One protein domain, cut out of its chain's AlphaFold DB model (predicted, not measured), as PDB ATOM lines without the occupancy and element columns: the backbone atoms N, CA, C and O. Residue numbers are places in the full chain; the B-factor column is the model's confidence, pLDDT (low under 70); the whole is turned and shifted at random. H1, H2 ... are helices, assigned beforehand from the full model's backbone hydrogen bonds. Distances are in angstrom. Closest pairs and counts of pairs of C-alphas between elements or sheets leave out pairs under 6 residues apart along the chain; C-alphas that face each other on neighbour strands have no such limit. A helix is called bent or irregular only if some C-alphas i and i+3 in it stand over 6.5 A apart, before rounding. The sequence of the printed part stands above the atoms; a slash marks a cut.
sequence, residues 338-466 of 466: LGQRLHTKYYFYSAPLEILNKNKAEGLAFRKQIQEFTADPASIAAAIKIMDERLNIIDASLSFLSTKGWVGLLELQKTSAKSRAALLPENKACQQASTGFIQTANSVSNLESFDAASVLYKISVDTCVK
ATOM      1  N   LEU A 338      -6.613 -22.207  -9.734       64.50
ATOM      2  CA  LEU A 338      -7.968 -21.723  -9.451       64.50
ATOM      3  C   LEU A 338      -8.985 -22.841  -9.767       64.50
ATOM      4  O   LEU A 338      -9.043 -23.333 -10.893       64.50
ATOM      5  N   GLY A 339      -9.717 -23.322  -8.755       58.97
ATOM      6  CA  GLY A 339     -10.611 -24.488  -8.888       58.97
ATOM      7  C   GLY A 339      -9.904 -25.859  -8.919       58.97
ATOM      8  O   GLY A 339     -10.460 -26.830  -9.427       58.97
ATOM      9  N   GLN A 340      -8.674 -25.943  -8.402       62.53
ATOM     10  CA  GLN A 340      -7.844 -27.148  -8.259       62.53
ATOM     11  C   GLN A 340      -7.608 -27.969  -9.538       62.53
ATOM     12  O   GLN A 340      -7.662 -29.200  -9.500       62.53
ATOM     13  N   ARG A 341      -7.342 -27.307 -10.676       61.16
ATOM     14  CA  ARG A 341      -7.105 -27.977 -11.970       61.16
ATOM     15  C   ARG A 341      -8.159 -29.063 -12.221       61.16
ATOM     16  O   ARG A 341      -7.821 -30.237 -12.270       61.16
ATOM     17  N   LEU A 342      -9.416 -28.654 -12.354       60.91
ATOM     18  CA  LEU A 342     -10.640 -29.408 -12.698       60.91
ATOM     19  C   LEU A 342     -10.465 -30.838 -13.246       60.91
ATOM     20  O   LEU A 342     -11.130 -31.754 -12.789       60.91
ATOM     21  N   HIS A 343      -9.568 -31.039 -14.214       58.50
ATOM     22  CA  HIS A 343      -9.294 -32.318 -14.873       58.50
ATOM     23  C   HIS A 343      -8.428 -33.306 -14.061       58.50
ATOM     24  O   HIS A 343      -8.293 -34.457 -14.459       58.50
ATOM     25  N   THR A 344      -7.802 -32.870 -12.963       57.84
ATOM     26  CA  THR A 344      -6.780 -33.628 -12.214       57.84
ATOM     27  C   THR A 344      -7.257 -34.197 -10.884       57.84
ATOM     28  O   THR A 344      -6.661 -35.156 -10.405       57.84
ATOM     29  N   LYS A 345      -8.294 -33.616 -10.265       57.75
ATOM     30  CA  LYS A 345      -8.723 -33.990  -8.904       57.75
ATOM     31  C   LYS A 345     -10.202 -34.333  -8.758       57.75
ATOM     32  O   LYS A 345     -10.535 -35.084  -7.847       57.75
ATOM     33  N   TYR A 346     -11.081 -33.823  -9.622       59.78
ATOM     34  CA  TYR A 346     -12.525 -33.979  -9.448       59.78
ATOM     35  C   TYR A 346     -13.187 -34.637 -10.657       59.78
ATOM     36  O   TYR A 346     -12.947 -34.268 -11.801       59.78
ATOM     37  N   TYR A 347     -14.060 -35.609 -10.381       62.41
ATOM     38  CA  TYR A 347     -14.969 -36.178 -11.379       62.41
ATOM     39  C   TYR A 347     -16.141 -35.231 -11.690       62.41
ATOM     40  O   TYR A 347     -16.691 -35.303 -12.783       62.41
ATOM     41  N   PHE A 348     -16.475 -34.341 -10.746       69.06
ATOM     42  CA  PHE A 348     -17.613 -33.416 -10.760       69.06
ATOM     43  C   PHE A 348     -17.154 -31.967 -10.936       69.06
ATOM     44  O   PHE A 348     -16.095 -31.585 -10.432       69.06
ATOM     45  N   TYR A 349     -17.964 -31.150 -11.607       73.75
ATOM     46  CA  TYR A 349     -17.609 -29.765 -11.932       73.75
ATOM     47  C   TYR A 349     -18.111 -28.753 -10.892       73.75
ATOM     48  O   TYR A 349     -17.599 -27.635 -10.812       73.75
ATOM     49  N   SER A 350     -19.068 -29.158 -10.055       75.88
ATOM     50  CA  SER A 350     -19.609 -28.370  -8.940       75.88
ATOM     51  C   SER A 350     -18.605 -28.087  -7.819       75.88
ATOM     52  O   SER A 350     -18.553 -26.961  -7.331       75.88
ATOM     53  N   ALA A 351     -17.765 -29.050  -7.428       78.00
ATOM     54  CA  ALA A 351     -16.815 -28.860  -6.321       78.00
ATOM     55  C   ALA A 351     -15.797 -27.712  -6.563       78.00
ATOM     56  O   ALA A 351     -15.590 -26.877  -5.680       78.00
ATOM     57  N   PRO A 352     -15.195 -27.579  -7.758       79.38
ATOM     58  CA  PRO A 352     -14.396 -26.407  -8.112       79.38
ATOM     59  C   PRO A 352     -15.137 -25.065  -8.043       79.38
ATOM     60  O   PRO A 352     -14.550 -24.069  -7.617       79.38
ATOM     61  N   LEU A 353     -16.413 -25.029  -8.449       83.81
ATOM     62  CA  LEU A 353     -17.254 -23.831  -8.356       83.81
ATOM     63  C   LEU A 353     -17.508 -23.447  -6.894       83.81
ATOM     64  O   LEU A 353     -17.437 -22.269  -6.554       83.81
ATOM     65  N   GLU A 354     -17.752 -24.423  -6.018       85.19
ATOM     66  CA  GLU A 354     -17.914 -24.197  -4.578       85.19
ATOM     67  C   GLU A 354     -16.650 -23.583  -3.956       85.19
ATOM     68  O   GLU A 354     -16.728 -22.568  -3.261       85.19
ATOM     69  N   ILE A 355     -15.472 -24.130  -4.278       85.69
ATOM     70  CA  ILE A 355     -14.180 -23.600  -3.809       85.69
ATOM     71  C   ILE A 355     -13.971 -22.157  -4.283       85.69
ATOM     72  O   ILE A 355     -13.567 -21.301  -3.497       85.69
ATOM     73  N   LEU A 356     -14.249 -21.863  -5.557       87.88
ATOM     74  CA  LEU A 356     -14.092 -20.512  -6.099       87.88
ATOM     75  C   LEU A 356     -15.088 -19.519  -5.495       87.88
ATOM     76  O   LEU A 356     -14.697 -18.395  -5.197       87.88
ATOM     77  N   ASN A 357     -16.337 -19.927  -5.257       90.38
ATOM     78  CA  ASN A 357     -17.322 -19.093  -4.567       90.38
ATOM     79  C   ASN A 357     -16.900 -18.799  -3.123       90.38
ATOM     80  O   ASN A 357     -17.012 -17.657  -2.674       90.38
ATOM     81  N   LYS A 358     -16.353 -19.794  -2.412       90.44
ATOM     82  CA  LYS A 358     -15.789 -19.598  -1.071       90.44
ATOM     83  C   LYS A 358     -14.628 -18.600  -1.095       90.44
ATOM     84  O   LYS A 358     -14.638 -17.647  -0.321       90.44
ATOM     85  N   ASN A 359     -13.684 -18.765  -2.022       90.62
ATOM     86  CA  ASN A 359     -12.566 -17.833  -2.189       90.62
ATOM     87  C   ASN A 359     -13.056 -16.422  -2.549       90.62
ATOM     88  O   ASN A 359     -12.559 -15.444  -2.004       90.62
ATOM     89  N   LYS A 360     -14.064 -16.290  -3.419       92.62
ATOM     90  CA  LYS A 360     -14.664 -14.989  -3.742       92.62
ATOM     91  C   LYS A 360     -15.224 -14.305  -2.495       92.62
ATOM     92  O   LYS A 360     -14.962 -13.125  -2.282       92.62
ATOM     93  N   ALA A 361     -15.984 -15.033  -1.677       93.75
ATOM     94  CA  ALA A 361     -16.557 -14.495  -0.446       93.75
ATOM     95  C   ALA A 361     -15.467 -14.039   0.540       93.75
ATOM     96  O   ALA A 361     -15.571 -12.959   1.118       93.75
ATOM     97  N   GLU A 362     -14.400 -14.825   0.680       92.94
ATOM     98  CA  GLU A 362     -13.249 -14.492   1.523       92.94
ATOM     99  C   GLU A 362     -12.489 -13.260   1.000       92.94
ATOM    100  O   GLU A 362     -12.223 -12.329   1.756       92.94
ATOM    101  N   GLY A 363     -12.252 -13.169  -0.312       93.44
ATOM    102  CA  GLY A 363     -11.652 -11.990  -0.944       93.44
ATOM    103  C   GLY A 363     -12.498 -10.719  -0.781       93.44
ATOM    104  O   GLY A 363     -11.963  -9.644  -0.520       93.44
ATOM    105  N   LEU A 364     -13.828 -10.826  -0.868       95.00
ATOM    106  CA  LEU A 364     -14.731  -9.702  -0.590       95.00
ATOM    107  C   LEU A 364     -14.663  -9.263   0.879       95.00
ATOM    108  O   LEU A 364     -14.739  -8.064   1.158       95.00
ATOM    109  N   ALA A 365     -14.486 -10.205   1.809       94.81
ATOM    110  CA  ALA A 365     -14.288  -9.894   3.221       94.81
ATOM    111  C   ALA A 365     -12.959  -9.154   3.458       94.81
ATOM    112  O   ALA A 365     -12.973  -8.109   4.108       94.81
ATOM    113  N   PHE A 366     -11.849  -9.619   2.868       95.31
ATOM    114  CA  PHE A 366     -10.559  -8.915   2.913       95.31
ATOM    115  C   PHE A 366     -10.666  -7.496   2.351       95.31
ATOM    116  O   PHE A 366     -10.242  -6.536   2.990       95.31
ATOM    117  N   ARG A 367     -11.310  -7.339   1.188       95.38
ATOM    118  CA  ARG A 367     -11.530  -6.029   0.561       95.38
ATOM    119  C   ARG A 367     -12.298  -5.074   1.475       95.38
ATOM    120  O   ARG A 367     -11.936  -3.905   1.571       95.38
ATOM    121  N   LYS A 368     -13.351  -5.558   2.140       94.88
ATOM    122  CA  LYS A 368     -14.127  -4.751   3.088       94.88
ATOM    123  C   LYS A 368     -13.277  -4.343   4.293       94.88
ATOM    124  O   LYS A 368     -13.288  -3.177   4.661       94.88
ATOM    125  N   GLN A 369     -12.507  -5.269   4.860       93.06
ATOM    126  CA  GLN A 369     -11.634  -4.972   5.997       93.06
ATOM    127  C   GLN A 369     -10.553  -3.947   5.633       93.06
ATOM    128  O   GLN A 369     -10.346  -3.020   6.403       93.06
ATOM    129  N   ILE A 370      -9.958  -4.010   4.432       93.44
ATOM    130  CA  ILE A 370      -9.020  -2.982   3.930       93.44
ATOM    131  C   ILE A 370      -9.662  -1.586   3.924       93.44
ATOM    132  O   ILE A 370      -9.009  -0.613   4.289       93.44
ATOM    133  N   GLN A 371     -10.939  -1.474   3.543       91.88
ATOM    134  CA  GLN A 371     -11.663  -0.194   3.542       91.88
ATOM    135  C   GLN A 371     -11.892   0.375   4.950       91.88
ATOM    136  O   GLN A 371     -12.128   1.573   5.085       91.88
ATOM    137  N   GLU A 372     -11.845  -0.469   5.982       92.25
ATOM    138  CA  GLU A 372     -12.040  -0.087   7.382       92.25
ATOM    139  C   GLU A 372     -10.724   0.350   8.064       92.25
ATOM    140  O   GLU A 372     -10.759   0.881   9.176       92.25
ATOM    141  N   PHE A 373      -9.564   0.184   7.411       90.31
ATOM    142  CA  PHE A 373      -8.290   0.683   7.935       90.31
ATOM    143  C   PHE A 373      -8.233   2.215   7.934       90.31
ATOM    144  O   PHE A 373      -8.795   2.897   7.083       90.31
ATOM    145  N   THR A 374      -7.484   2.760   8.893       86.62
ATOM    146  CA  THR A 374      -7.274   4.209   9.068       86.62
ATOM    147  C   THR A 374      -5.928   4.690   8.514       86.62
ATOM    148  O   THR A 374      -5.467   5.772   8.867       86.62
ATOM    149  N   ALA A 375      -5.289   3.882   7.662       81.50
ATOM    150  CA  ALA A 375      -4.053   4.229   6.967       81.50
ATOM    151  C   ALA A 375      -4.269   5.355   5.934       81.50
ATOM    152  O   ALA A 375      -5.389   5.808   5.692       81.50
ATOM    153  N   ASP A 376      -3.180   5.809   5.310       82.25
ATOM    154  CA  ASP A 376      -3.235   6.817   4.249       82.25
ATOM    155  C   ASP A 376      -4.181   6.377   3.101       82.25
ATOM    156  O   ASP A 376      -4.122   5.222   2.659       82.25
ATOM    157  N   PRO A 377      -5.033   7.284   2.576       85.94
ATOM    158  CA  PRO A 377      -5.965   6.969   1.497       85.94
ATOM    159  C   PRO A 377      -5.314   6.367   0.245       85.94
ATOM    160  O   PRO A 377      -5.941   5.540  -0.419       85.94
ATOM    161  N   ALA A 378      -4.080   6.755  -0.097       84.00
ATOM    162  CA  ALA A 378      -3.378   6.216  -1.260       84.00
ATOM    163  C   ALA A 378      -2.980   4.744  -1.055       84.00
ATOM    164  O   ALA A 378      -3.179   3.925  -1.954       84.00
ATOM    165  N   SER A 379      -2.493   4.392   0.137       80.19
ATOM    166  CA  SER A 379      -2.162   3.019   0.532       80.19
ATOM    167  C   SER A 379      -3.404   2.129   0.550       80.19
ATOM    168  O   SER A 379      -3.382   1.029  -0.004       80.19
ATOM    169  N   ILE A 380      -4.522   2.628   1.094       89.75
ATOM    170  CA  ILE A 380      -5.816   1.924   1.058       89.75
ATOM    171  C   ILE A 380      -6.271   1.708  -0.391       89.75
ATOM    172  O   ILE A 380      -6.676   0.605  -0.757       89.75
ATOM    173  N   ALA A 381      -6.180   2.728  -1.250       88.94
ATOM    174  CA  ALA A 381      -6.569   2.610  -2.654       88.94
ATOM    175  C   ALA A 381      -5.710   1.585  -3.419       88.94
ATOM    176  O   ALA A 381      -6.243   0.802  -4.208       88.94
ATOM    177  N   ALA A 382      -4.397   1.553  -3.169       86.94
ATOM    178  CA  ALA A 382      -3.493   0.567  -3.757       86.94
ATOM    179  C   ALA A 382      -3.825  -0.864  -3.295       86.94
ATOM    180  O   ALA A 382      -3.932  -1.769  -4.123       86.94
ATOM    181  N   ALA A 383      -4.067  -1.051  -1.995       88.75
ATOM    182  CA  ALA A 383      -4.490  -2.320  -1.407       88.75
ATOM    183  C   ALA A 383      -5.815  -2.832  -2.006       88.75
ATOM    184  O   ALA A 383      -5.928  -3.998  -2.390       88.75
ATOM    185  N   ILE A 384      -6.808  -1.947  -2.157       94.06
ATOM    186  CA  ILE A 384      -8.092  -2.278  -2.794       94.06
ATOM    187  C   ILE A 384      -7.888  -2.700  -4.246       94.06
ATOM    188  O   ILE A 384      -8.485  -3.683  -4.676       94.06
ATOM    189  N   LYS A 385      -7.024  -2.008  -4.997       92.88
ATOM    190  CA  LYS A 385      -6.742  -2.354  -6.394       92.88
ATOM    191  C   LYS A 385      -6.184  -3.774  -6.527       92.88
ATOM    192  O   LYS A 385      -6.649  -4.523  -7.382       92.88
ATOM    193  N   ILE A 386      -5.247  -4.161  -5.658       90.88
ATOM    194  CA  ILE A 386      -4.705  -5.532  -5.615       90.88
ATOM    195  C   ILE A 386      -5.833  -6.545  -5.372       90.88
ATOM    196  O   ILE A 386      -5.892  -7.590  -6.025       90.88
ATOM    197  N   MET A 387      -6.759  -6.234  -4.462       93.88
ATOM    198  CA  MET A 387      -7.905  -7.102  -4.194       93.88
ATOM    199  C   MET A 387      -8.886  -7.195  -5.352       93.88
ATOM    200  O   MET A 387      -9.348  -8.292  -5.663       93.88
ATOM    201  N   ASP A 388      -9.177  -6.079  -6.012       94.06
ATOM    202  CA  ASP A 388     -10.055  -6.045  -7.178       94.06
ATOM    203  C   ASP A 388      -9.464  -6.873  -8.328       94.06
ATOM    204  O   ASP A 388     -10.176  -7.654  -8.956       94.06
ATOM    205  N   GLU A 389      -8.152  -6.795  -8.561       93.19
ATOM    206  CA  GLU A 389      -7.454  -7.634  -9.544       93.19
ATOM    207  C   GLU A 389      -7.612  -9.136  -9.236       93.19
ATOM    208  O   GLU A 389      -7.956  -9.919 -10.125       93.19
ATOM    209  N   ARG A 390      -7.441  -9.545  -7.972       92.19
ATOM    210  CA  ARG A 390      -7.611 -10.948  -7.537       92.19
ATOM    211  C   ARG A 390      -9.053 -11.430  -7.671       92.19
ATOM    212  O   ARG A 390      -9.294 -12.532  -8.166       92.19
ATOM    213  N   LEU A 391     -10.014 -10.608  -7.257       93.31
ATOM    214  CA  LEU A 391     -11.441 -10.907  -7.373       93.31
ATOM    215  C   LEU A 391     -11.871 -11.032  -8.836       93.31
ATOM    216  O   LEU A 391     -12.576 -11.979  -9.173       93.31
ATOM    217  N   ASN A 392     -11.373 -10.162  -9.719       93.19
ATOM    218  CA  ASN A 392     -11.638 -10.237 -11.156       93.19
ATOM    219  C   ASN A 392     -11.143 -11.555 -11.768       93.19
ATOM    220  O   ASN A 392     -11.819 -12.134 -12.618       93.19
ATOM    221  N   ILE A 393      -9.992 -12.069 -11.320       90.56
ATOM    222  CA  ILE A 393      -9.480 -13.373 -11.763       90.56
ATOM    223  C   ILE A 393     -10.404 -14.518 -11.303       90.56
ATOM    224  O   ILE A 393     -10.696 -15.437 -12.080       90.56
ATOM    225  N   ILE A 394     -10.885 -14.471 -10.055       89.62
ATOM    226  CA  ILE A 394     -11.844 -15.456  -9.528       89.62
ATOM    227  C   ILE A 394     -13.168 -15.379 -10.295       89.62
ATOM    228  O   ILE A 394     -13.703 -16.416 -10.685       89.62
ATOM    229  N   ASP A 395     -13.665 -14.177 -10.576       91.50
ATOM    230  CA  ASP A 395     -14.907 -13.950 -11.314       91.50
ATOM    231  C   ASP A 395     -14.825 -14.419 -12.764       91.50
ATOM    232  O   ASP A 395     -15.733 -15.103 -13.245       91.50
ATOM    233  N   ALA A 396     -13.714 -14.138 -13.447       87.50
ATOM    234  CA  ALA A 396     -13.453 -14.664 -14.780       87.50
ATOM    235  C   ALA A 396     -13.434 -16.201 -14.777       87.50
ATOM    236  O   ALA A 396     -14.016 -16.833 -15.660       87.50
ATOM    237  N   SER A 397     -12.828 -16.807 -13.749       85.50
ATOM    238  CA  SER A 397     -12.810 -18.262 -13.575       85.50
ATOM    239  C   SER A 397     -14.222 -18.807 -13.349       85.50
ATOM    240  O   SER A 397     -14.659 -19.674 -14.097       85.50
ATOM    241  N   LEU A 398     -14.983 -18.263 -12.393       87.19
ATOM    242  CA  LEU A 398     -16.378 -18.645 -12.138       87.19
ATOM    243  C   LEU A 398     -17.248 -18.540 -13.400       87.19
ATOM    244  O   LEU A 398     -18.025 -19.453 -13.700       87.19
ATOM    245  N   SER A 399     -17.093 -17.462 -14.173       86.25
ATOM    246  CA  SER A 399     -17.815 -17.254 -15.431       86.25
ATOM    247  C   SER A 399     -17.441 -18.300 -16.485       86.25
ATOM    248  O   SER A 399     -18.318 -18.933 -17.076       86.25
ATOM    249  N   PHE A 400     -16.146 -18.552 -16.688       83.25
ATOM    250  CA  PHE A 400     -15.674 -19.570 -17.625       83.25
ATOM    251  C   PHE A 400     -16.186 -20.973 -17.259       83.25
ATOM    252  O   PHE A 400     -16.698 -21.696 -18.121       83.25
ATOM    253  N   LEU A 401     -16.092 -21.339 -15.978       78.44
ATOM    254  CA  LEU A 401     -16.534 -22.636 -15.472       78.44
ATOM    255  C   LEU A 401     -18.043 -22.836 -15.659       78.44
ATOM    256  O   LEU A 401     -18.467 -23.842 -16.225       78.44
ATOM    257  N   SER A 402     -18.852 -21.872 -15.228       77.88
ATOM    258  CA  SER A 402     -20.315 -21.979 -15.303       77.88
ATOM    259  C   SER A 402     -20.843 -22.033 -16.741       77.88
ATOM    260  O   SER A 402     -21.830 -22.718 -17.005       77.88
ATOM    261  N   THR A 403     -20.181 -21.354 -17.683       78.69
ATOM    262  CA  THR A 403     -20.692 -21.207 -19.054       78.69
ATOM    263  C   THR A 403     -20.206 -22.275 -20.027       78.69
ATOM    264  O   THR A 403     -21.003 -22.762 -20.826       78.69
ATOM    265  N   LYS A 404     -18.911 -22.620 -20.024       76.81
ATOM    266  CA  LYS A 404     -18.317 -23.430 -21.111       76.81
ATOM    267  C   LYS A 404     -17.329 -24.489 -20.652       76.81
ATOM    268  O   LYS A 404     -17.101 -25.455 -21.375       76.81
ATOM    269  N   GLY A 405     -16.720 -24.333 -19.483       77.31
ATOM    270  CA  GLY A 405     -15.612 -25.200 -19.112       77.31
ATOM    271  C   GLY A 405     -16.016 -26.660 -18.820       77.31
ATOM    272  O   GLY A 405     -15.201 -27.559 -19.041       77.31
ATOM    273  N   TRP A 406     -17.255 -26.929 -18.383       83.50
ATOM    274  CA  TRP A 406     -17.752 -28.298 -18.159       83.50
ATOM    275  C   TRP A 406     -17.911 -29.080 -19.469       83.50
ATOM    276  O   TRP A 406     -17.711 -30.292 -19.489       83.50
ATOM    277  N   VAL A 407     -18.180 -28.388 -20.582       85.88
ATOM    278  CA  VAL A 407     -18.311 -28.994 -21.917       85.88
ATOM    279  C   VAL A 407     -16.990 -29.630 -22.351       85.88
ATOM    280  O   VAL A 407     -16.964 -30.770 -22.805       85.88
ATOM    281  N   GLY A 408     -15.869 -28.926 -22.164       81.81
ATOM    282  CA  GLY A 408     -14.546 -29.455 -22.508       81.81
ATOM    283  C   GLY A 408     -14.166 -30.688 -21.680       81.81
ATOM    284  O   GLY A 408     -13.616 -31.648 -22.219       81.81
ATOM    285  N   LEU A 409     -14.500 -30.695 -20.383       84.12
ATOM    286  CA  LEU A 409     -14.279 -31.864 -19.529       84.12
ATOM    287  C   LEU A 409     -15.187 -33.034 -19.926       84.12
ATOM    288  O   LEU A 409     -14.715 -34.166 -19.964       84.12
ATOM    289  N   LEU A 410     -16.451 -32.769 -20.266       87.44
ATOM    290  CA  LEU A 410     -17.385 -33.782 -20.756       87.44
ATOM    291  C   LEU A 410     -16.844 -34.494 -22.000       87.44
ATOM    292  O   LEU A 410     -16.881 -35.721 -22.069       87.44
ATOM    293  N   GLU A 411     -16.297 -33.754 -22.964       86.25
ATOM    294  CA  GLU A 411     -15.705 -34.342 -24.172       86.25
ATOM    295  C   GLU A 411     -14.441 -35.162 -23.877       86.25
ATOM    296  O   GLU A 411     -14.250 -36.251 -24.435       86.25
ATOM    297  N   LEU A 412     -13.608 -34.704 -22.939       85.69
ATOM    298  CA  LEU A 412     -12.470 -35.483 -22.454       85.69
ATOM    299  C   LEU A 412     -12.943 -36.792 -21.800       85.69
ATOM    300  O   LEU A 412     -12.461 -37.865 -22.154       85.69
ATOM    301  N   GLN A 413     -13.931 -36.719 -20.903       88.69
ATOM    302  CA  GLN A 413     -14.523 -37.880 -20.236       88.69
ATOM    303  C   GLN A 413     -15.130 -38.864 -21.251       88.69
ATOM    304  O   GLN A 413     -14.870 -40.065 -21.163       88.69
ATOM    305  N   LYS A 414     -15.868 -38.383 -22.264       90.62
ATOM    306  CA  LYS A 414     -16.377 -39.207 -23.380       90.62
ATOM    307  C   LYS A 414     -15.246 -39.934 -24.103       90.62
ATOM    308  O   LYS A 414     -15.339 -41.140 -24.335       90.62
ATOM    309  N   THR A 415     -14.172 -39.221 -24.433       88.12
ATOM    310  CA  THR A 415     -13.005 -39.783 -25.126       88.12
ATOM    311  C   THR A 415     -12.308 -40.843 -24.272       88.12
ATOM    312  O   THR A 415     -12.054 -41.954 -24.742       88.12
ATOM    313  N   SER A 416     -12.070 -40.557 -22.989       88.56
ATOM    314  CA  SER A 416     -11.452 -41.501 -22.056       88.56
ATOM    315  C   SER A 416     -12.318 -42.740 -21.813       88.56
ATOM    316  O   SER A 416     -11.790 -43.849 -21.774       88.56
ATOM    317  N   ALA A 417     -13.640 -42.589 -21.686       87.62
ATOM    318  CA  ALA A 417     -14.556 -43.717 -21.515       87.62
ATOM    319  C   ALA A 417     -14.596 -44.625 -22.754       87.62
ATOM    320  O   ALA A 417     -14.525 -45.845 -22.610       87.62
ATOM    321  N   LYS A 418     -14.624 -44.047 -23.967       89.06
ATOM    322  CA  LYS A 418     -14.507 -44.806 -25.228       89.06
ATOM    323  C   LYS A 418     -13.203 -45.597 -25.282       89.06
ATOM    324  O   LYS A 418     -13.218 -46.781 -25.604       89.06
ATOM    325  N   SER A 419     -12.088 -44.958 -24.927       87.75
ATOM    326  CA  SER A 419     -10.779 -45.615 -24.902       87.75
ATOM    327  C   SER A 419     -10.727 -46.761 -23.890       87.75
ATOM    328  O   SER A 419     -10.203 -47.819 -24.216       87.75
ATOM    329  N   ARG A 420     -11.273 -46.586 -22.677       86.38
ATOM    330  CA  ARG A 420     -11.304 -47.655 -21.660       86.38
ATOM    331  C   ARG A 420     -12.135 -48.852 -22.104       86.38
ATOM    332  O   ARG A 420     -11.679 -49.980 -21.953       86.38
ATOM    333  N   ALA A 421     -13.303 -48.608 -22.697       84.19
ATOM    334  CA  ALA A 421     -14.104 -49.671 -23.292       84.19
ATOM    335  C   ALA A 421     -13.311 -50.402 -24.390       84.19
ATOM    336  O   ALA A 421     -13.231 -51.622 -24.383       84.19
ATOM    337  N   ALA A 422     -12.642 -49.689 -25.296       84.38
ATOM    338  CA  ALA A 422     -11.863 -50.334 -26.354       84.38
ATOM    339  C   ALA A 422     -10.679 -51.176 -25.829       84.38
ATOM    340  O   ALA A 422     -10.369 -52.214 -26.408       84.38
ATOM    341  N   LEU A 423     -10.030 -50.749 -24.741       85.44
ATOM    342  CA  LEU A 423      -8.864 -51.430 -24.163       85.44
ATOM    343  C   LEU A 423      -9.211 -52.704 -23.374       85.44
ATOM    344  O   LEU A 423      -8.349 -53.561 -23.215       85.44
ATOM    345  N   LEU A 424     -10.451 -52.842 -22.889       83.94
ATOM    346  CA  LEU A 424     -10.908 -53.992 -22.093       83.94
ATOM    347  C   LEU A 424     -12.146 -54.662 -22.727       83.94
ATOM    348  O   LEU A 424     -13.232 -54.658 -22.134       83.94
ATOM    349  N   PRO A 425     -12.022 -55.251 -23.932       79.19
ATOM    350  CA  PRO A 425     -13.157 -55.792 -24.686       79.19
ATOM    351  C   PRO A 425     -13.858 -56.972 -23.995       79.19
ATOM    352  O   PRO A 425     -15.070 -57.128 -24.129       79.19
ATOM    353  N   GLU A 426     -13.133 -57.778 -23.214       81.75
ATOM    354  CA  GLU A 426     -13.683 -58.982 -22.568       81.75
ATOM    355  C   GLU A 426     -14.329 -58.714 -21.195       81.75
ATOM    356  O   GLU A 426     -15.089 -59.540 -20.683       81.75
ATOM    357  N   ASN A 427     -14.106 -57.533 -20.603       88.69
ATOM    358  CA  ASN A 427     -14.716 -57.152 -19.330       88.69
ATOM    359  C   ASN A 427     -16.118 -56.556 -19.559       88.69
ATOM    360  O   ASN A 427     -16.290 -55.344 -19.710       88.69
ATOM    361  N   LYS A 428     -17.145 -57.418 -19.554       87.44
ATOM    362  CA  LYS A 428     -18.549 -57.021 -19.787       87.44
ATOM    363  C   LYS A 428     -19.054 -55.939 -18.823       87.44
ATOM    364  O   LYS A 428     -19.822 -55.079 -19.248       87.44
ATOM    365  N   ALA A 429     -18.617 -55.950 -17.562       88.00
ATOM    366  CA  ALA A 429     -19.013 -54.940 -16.580       88.00
ATOM    367  C   ALA A 429     -18.432 -53.561 -16.931       88.00
ATOM    368  O   ALA A 429     -19.150 -52.560 -16.922       88.00
ATOM    369  N   CYS A 430     -17.160 -53.518 -17.338       89.06
ATOM    370  CA  CYS A 430     -16.516 -52.299 -17.824       89.06
ATOM    371  C   CYS A 430     -17.167 -51.770 -19.116       89.06
ATOM    372  O   CYS A 430     -17.416 -50.564 -19.234       89.06
ATOM    373  N   GLN A 431     -17.502 -52.660 -20.060       88.50
ATOM    374  CA  GLN A 431     -18.221 -52.306 -21.292       88.50
ATOM    375  C   GLN A 431     -19.576 -51.666 -20.995       88.50
ATOM    376  O   GLN A 431     -19.893 -50.598 -21.524       88.50
ATOM    377  N   GLN A 432     -20.370 -52.299 -20.127       91.06
ATOM    378  CA  GLN A 432     -21.698 -51.815 -19.752       91.06
ATOM    379  C   GLN A 432     -21.621 -50.456 -19.048       91.06
ATOM    380  O   GLN A 432     -22.316 -49.527 -19.456       91.06
ATOM    381  N   ALA A 433     -20.738 -50.307 -18.055       90.12
ATOM    382  CA  ALA A 433     -20.587 -49.055 -17.317       90.12
ATOM    383  C   ALA A 433     -20.117 -47.900 -18.221       90.12
ATOM    384  O   ALA A 433     -20.654 -46.793 -18.157       90.12
ATOM    385  N   SER A 434     -19.154 -48.156 -19.112       90.69
ATOM    386  CA  SER A 434     -18.636 -47.144 -20.043       90.69
ATOM    387  C   SER A 434     -19.660 -46.761 -21.117       90.69
ATOM    388  O   SER A 434     -19.801 -45.581 -21.436       90.69
ATOM    389  N   THR A 435     -20.422 -47.730 -21.633       89.19
ATOM    390  CA  THR A 435     -21.483 -47.478 -22.625       89.19
ATOM    391  C   THR A 435     -22.647 -46.697 -22.018       89.19
ATOM    392  O   THR A 435     -23.114 -45.735 -22.629       89.19
ATOM    393  N   GLY A 436     -23.073 -47.048 -20.798       89.75
ATOM    394  CA  GLY A 436     -24.126 -46.326 -20.076       89.75
ATOM    395  C   GLY A 436     -23.757 -44.866 -19.797       89.75
ATOM    396  O   GLY A 436     -24.577 -43.965 -20.002       89.75
ATOM    397  N   PHE A 437     -22.498 -44.606 -19.421       93.50
ATOM    398  CA  PHE A 437     -21.986 -43.238 -19.326       93.50
ATOM    399  C   PHE A 437     -22.050 -42.509 -20.676       93.50
ATOM    400  O   PHE A 437     -22.621 -41.424 -20.734       93.50
ATOM    401  N   ILE A 438     -21.512 -43.082 -21.764       92.44
ATOM    402  CA  ILE A 438     -21.470 -42.416 -23.082       92.44
ATOM    403  C   ILE A 438     -22.875 -42.050 -23.574       92.44
ATOM    404  O   ILE A 438     -23.074 -40.945 -24.081       92.44
ATOM    405  N   GLN A 439     -23.850 -42.948 -23.412       91.56
ATOM    406  CA  GLN A 439     -25.241 -42.685 -23.790       91.56
ATOM    407  C   GLN A 439     -25.811 -41.482 -23.035       91.56
ATOM    408  O   GLN A 439     -26.387 -40.591 -23.653       91.56
ATOM    409  N   THR A 440     -25.587 -41.420 -21.721       90.81
ATOM    410  CA  THR A 440     -26.063 -40.314 -20.878       90.81
ATOM    411  C   THR A 440     -25.325 -39.013 -21.202       90.81
ATOM    412  O   THR A 440     -25.945 -37.963 -21.346       90.81
ATOM    413  N   ALA A 441     -24.007 -39.083 -21.402       90.44
ATOM    414  CA  ALA A 441     -23.139 -37.951 -21.712       90.44
ATOM    415  C   ALA A 441     -23.494 -37.255 -23.038       90.44
ATOM    416  O   ALA A 441     -23.228 -36.065 -23.199       90.44
ATOM    417  N   ASN A 442     -24.079 -37.975 -23.999       90.69
ATOM    418  CA  ASN A 442     -24.540 -37.392 -25.263       90.69
ATOM    419  C   ASN A 442     -25.788 -36.512 -25.101       90.69
ATOM    420  O   ASN A 442     -26.028 -35.660 -25.952       90.69
ATOM    421  N   SER A 443     -26.543 -36.692 -24.017       90.69
ATOM    422  CA  SER A 443     -27.778 -35.953 -23.728       90.69
ATOM    423  C   SER A 443     -27.581 -34.793 -22.742       90.69
ATOM    424  O   SER A 443     -28.542 -34.108 -22.403       90.69
ATOM    425  N   VAL A 444     -26.355 -34.569 -22.259       90.75
ATOM    426  CA  VAL A 444     -26.029 -33.489 -21.314       90.75
ATOM    427  C   VAL A 444     -26.049 -32.137 -22.028       90.75
ATOM    428  O   VAL A 444     -25.299 -31.926 -22.981       90.75
ATOM    429  N   SER A 445     -26.862 -31.197 -21.538       87.62
ATOM    430  CA  SER A 445     -27.030 -29.859 -22.132       87.62
ATOM    431  C   SER A 445     -26.745 -28.702 -21.169       87.62
ATOM    432  O   SER A 445     -26.741 -27.545 -21.583       87.62
ATOM    433  N   ASN A 446     -26.530 -28.986 -19.884       86.62
ATOM    434  CA  ASN A 446     -26.250 -27.986 -18.853       86.62
ATOM    435  C   ASN A 446     -25.409 -28.586 -17.709       86.62
ATOM    436  O   ASN A 446     -25.211 -29.798 -17.637       86.62
ATOM    437  N   LEU A 447     -24.944 -27.735 -16.794       81.12
ATOM    438  CA  LEU A 447     -24.094 -28.134 -15.669       81.12
ATOM    439  C   LEU A 447     -24.756 -29.154 -14.719       81.12
ATOM    440  O   LEU A 447     -24.098 -30.084 -14.264       81.12
ATOM    441  N   GLU A 448     -26.052 -29.015 -14.442       81.38
ATOM    442  CA  GLU A 448     -26.782 -29.927 -13.548       81.38
ATOM    443  C   GLU A 448     -26.847 -31.349 -14.133       81.38
ATOM    444  O   GLU A 448     -26.513 -32.333 -13.469       81.38
ATOM    445  N   SER A 449     -27.176 -31.458 -15.423       85.69
ATOM    446  CA  SER A 449     -27.141 -32.731 -16.156       85.69
ATOM    447  C   SER A 449     -25.719 -33.287 -16.318       85.69
ATOM    448  O   SER A 449     -25.539 -34.507 -16.347       85.69
ATOM    449  N   PHE A 450     -24.694 -32.425 -16.365       86.69
ATOM    450  CA  PHE A 450     -23.290 -32.841 -16.401       86.69
ATOM    451  C   PHE A 450     -22.867 -33.540 -15.104       86.69
ATOM    452  O   PHE A 450     -22.235 -34.600 -15.156       86.69
ATOM    453  N   ASP A 451     -23.217 -32.987 -13.941       80.50
ATOM    454  CA  ASP A 451     -22.853 -33.588 -12.656       80.50
ATOM    455  C   ASP A 451     -23.526 -34.958 -12.466       80.50
ATOM    456  O   ASP A 451     -22.884 -35.902 -11.999       80.50
ATOM    457  N   ALA A 452     -24.773 -35.119 -12.925       82.00
ATOM    458  CA  ALA A 452     -25.447 -36.418 -12.950       82.00
ATOM    459  C   ALA A 452     -24.713 -37.441 -13.844       82.00
ATOM    460  O   ALA A 452     -24.479 -38.579 -13.428       82.00
ATOM    461  N   ALA A 453     -24.277 -37.038 -15.044       87.81
ATOM    462  CA  ALA A 453     -23.482 -37.893 -15.932       87.81
ATOM    463  C   ALA A 453     -22.092 -38.220 -15.350       87.81
ATOM    464  O   ALA A 453     -21.568 -39.315 -15.560       87.81
ATOM    465  N   SER A 454     -21.513 -37.310 -14.568       85.75
ATOM    466  CA  SER A 454     -20.213 -37.493 -13.913       85.75
ATOM    467  C   SER A 454     -20.222 -38.601 -12.854       85.75
ATOM    468  O   SER A 454     -19.210 -39.286 -12.679       85.75
ATOM    469  N   VAL A 455     -21.367 -38.860 -12.203       84.69
ATOM    470  CA  VAL A 455     -21.538 -40.034 -11.321       84.69
ATOM    471  C   VAL A 455     -21.311 -41.322 -12.115       84.69
ATOM    472  O   VAL A 455     -20.554 -42.196 -11.689       84.69
ATOM    473  N   LEU A 456     -21.922 -41.421 -13.298       87.94
ATOM    474  CA  LEU A 456     -21.782 -42.582 -14.178       87.94
ATOM    475  C   LEU A 456     -20.357 -42.708 -14.723       87.94
ATOM    476  O   LEU A 456     -19.831 -43.817 -14.810       87.94
ATOM    477  N   TYR A 457     -19.703 -41.584 -15.035       89.25
ATOM    478  CA  TYR A 457     -18.295 -41.579 -15.429       89.25
ATOM    479  C   TYR A 457     -17.396 -42.164 -14.336       89.25
ATOM    480  O   TYR A 457     -16.563 -43.025 -14.624       89.25
ATOM    481  N   LYS A 458     -17.586 -41.741 -13.081       88.44
ATOM    482  CA  LYS A 458     -16.841 -42.275 -11.935       88.44
ATOM    483  C   LYS A 458     -17.063 -43.782 -11.785       88.44
ATOM    484  O   LYS A 458     -16.094 -44.520 -11.674       88.44
ATOM    485  N   ILE A 459     -18.312 -44.246 -11.859       87.25
ATOM    486  CA  ILE A 459     -18.638 -45.681 -11.796       87.25
ATOM    487  C   ILE A 459     -17.936 -46.453 -12.924       87.25
ATOM    488  O   ILE A 459     -17.388 -47.528 -12.681       87.25
ATOM    489  N   SER A 460     -17.904 -45.900 -14.143       87.81
ATOM    490  CA  SER A 460     -17.157 -46.474 -15.271       87.81
ATOM    491  C   SER A 460     -15.664 -46.589 -14.957       87.81
ATOM    492  O   SER A 460     -15.092 -47.659 -15.148       87.81
ATOM    493  N   VAL A 461     -15.034 -45.535 -14.431       87.06
ATOM    494  CA  VAL A 461     -13.619 -45.565 -14.022       87.06
ATOM    495  C   VAL A 461     -13.383 -46.630 -12.946       87.06
ATOM    496  O   VAL A 461     -12.547 -47.508 -13.141       87.06
ATOM    497  N   ASP A 462     -14.159 -46.606 -11.862       87.00
ATOM    498  CA  ASP A 462     -13.997 -47.501 -10.707       87.00
ATOM    499  C   ASP A 462     -14.234 -48.983 -11.061       87.00
ATOM    500  O   ASP A 462     -13.698 -49.873 -10.403       87.00
ATOM    501  N   THR A 463     -15.042 -49.260 -12.089       86.56
ATOM    502  CA  THR A 463     -15.338 -50.625 -12.563       86.56
ATOM    503  C   THR A 463     -14.278 -51.145 -13.535       86.56
ATOM    504  O   THR A 463     -14.025 -52.344 -13.581       86.56
ATOM    505  N   CYS A 464     -13.675 -50.259 -14.329       81.44
ATOM    506  CA  CYS A 464     -12.712 -50.616 -15.374       81.44
ATOM    507  C   CYS A 464     -11.246 -50.608 -14.913       81.44
ATOM    508  O   CYS A 464     -10.401 -51.146 -15.619       81.44
ATOM    509  N   VAL A 465     -10.929 -49.927 -13.806       77.50
ATOM    510  CA  VAL A 465      -9.551 -49.752 -13.291       77.50
ATOM    511  C   VAL A 465      -9.256 -50.671 -12.089       77.50
ATOM    512  O   VAL A 465      -8.133 -50.694 -11.592       77.50
ATOM    513  N   LYS A 466     -10.244 -51.451 -11.637       55.03
ATOM    514  CA  LYS A 466     -10.032 -52.612 -10.758       55.03
ATOM    515  C   LYS A 466      -9.595 -53.815 -11.576       55.03
ATOM    516  O   LYS A 466      -8.750 -54.568 -11.048       55.03
TER     517      LYS A 466
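Overview. This is residues 338 to 466 of the 466 residues of an uncharacterized protein of Proteobacteria bacterium (UniProt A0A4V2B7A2). A long rod is built along one bent helix, H3: H2 folds back along its first arm, H3a, as a hairpin, while H4 and H5 pack on its second arm, H3b, in an up-and-down bundle, each helix running against the one before. Short H1 lies near the joint. The 129 printed residues, class all helix, have five named helices, H1 to H5; the whole is only just loose, close to extended, with a radius of gyration of the C-alphas of 20.5 A and spans of 72 by 28 by 17 A.

Along the chain. By its hydrogen bonds H3, residues 377 to 423, was assigned as one helix, but it is bent: C-alphas 403 and 406 are 7.7 A apart. H3a, residues 377 to 403, begins at (-5.965, 6.969, 1.497) and spans 37.9 A; H3b, 406 to 423, spans 25.5 A. H2 is residues 350 to 372, 33.5 A; H4 428 to 441; H5 447 to 464, ending at (-12.712, -50.616, -15.374); H1 342 to 345.

Arrangement. H3a touches H2, closest C-alphas Met 387 and Arg 367, 6.1 A, at a shallow tilt of 15 degrees, opposite ways. H3b touches H4, C-alphas Ala 421 and Gln 431 closest at 5.3 A. Every O i to N i+4 pair is within hydrogen-bond range in H2, H3a, H3b and H4, and 13 of 14 in H5; H1 is too short for one.

Size, cuts and confidence. The printed part has no cut, and its links are tight. pLDDT is under 70 at residues 338 to 348 and 466.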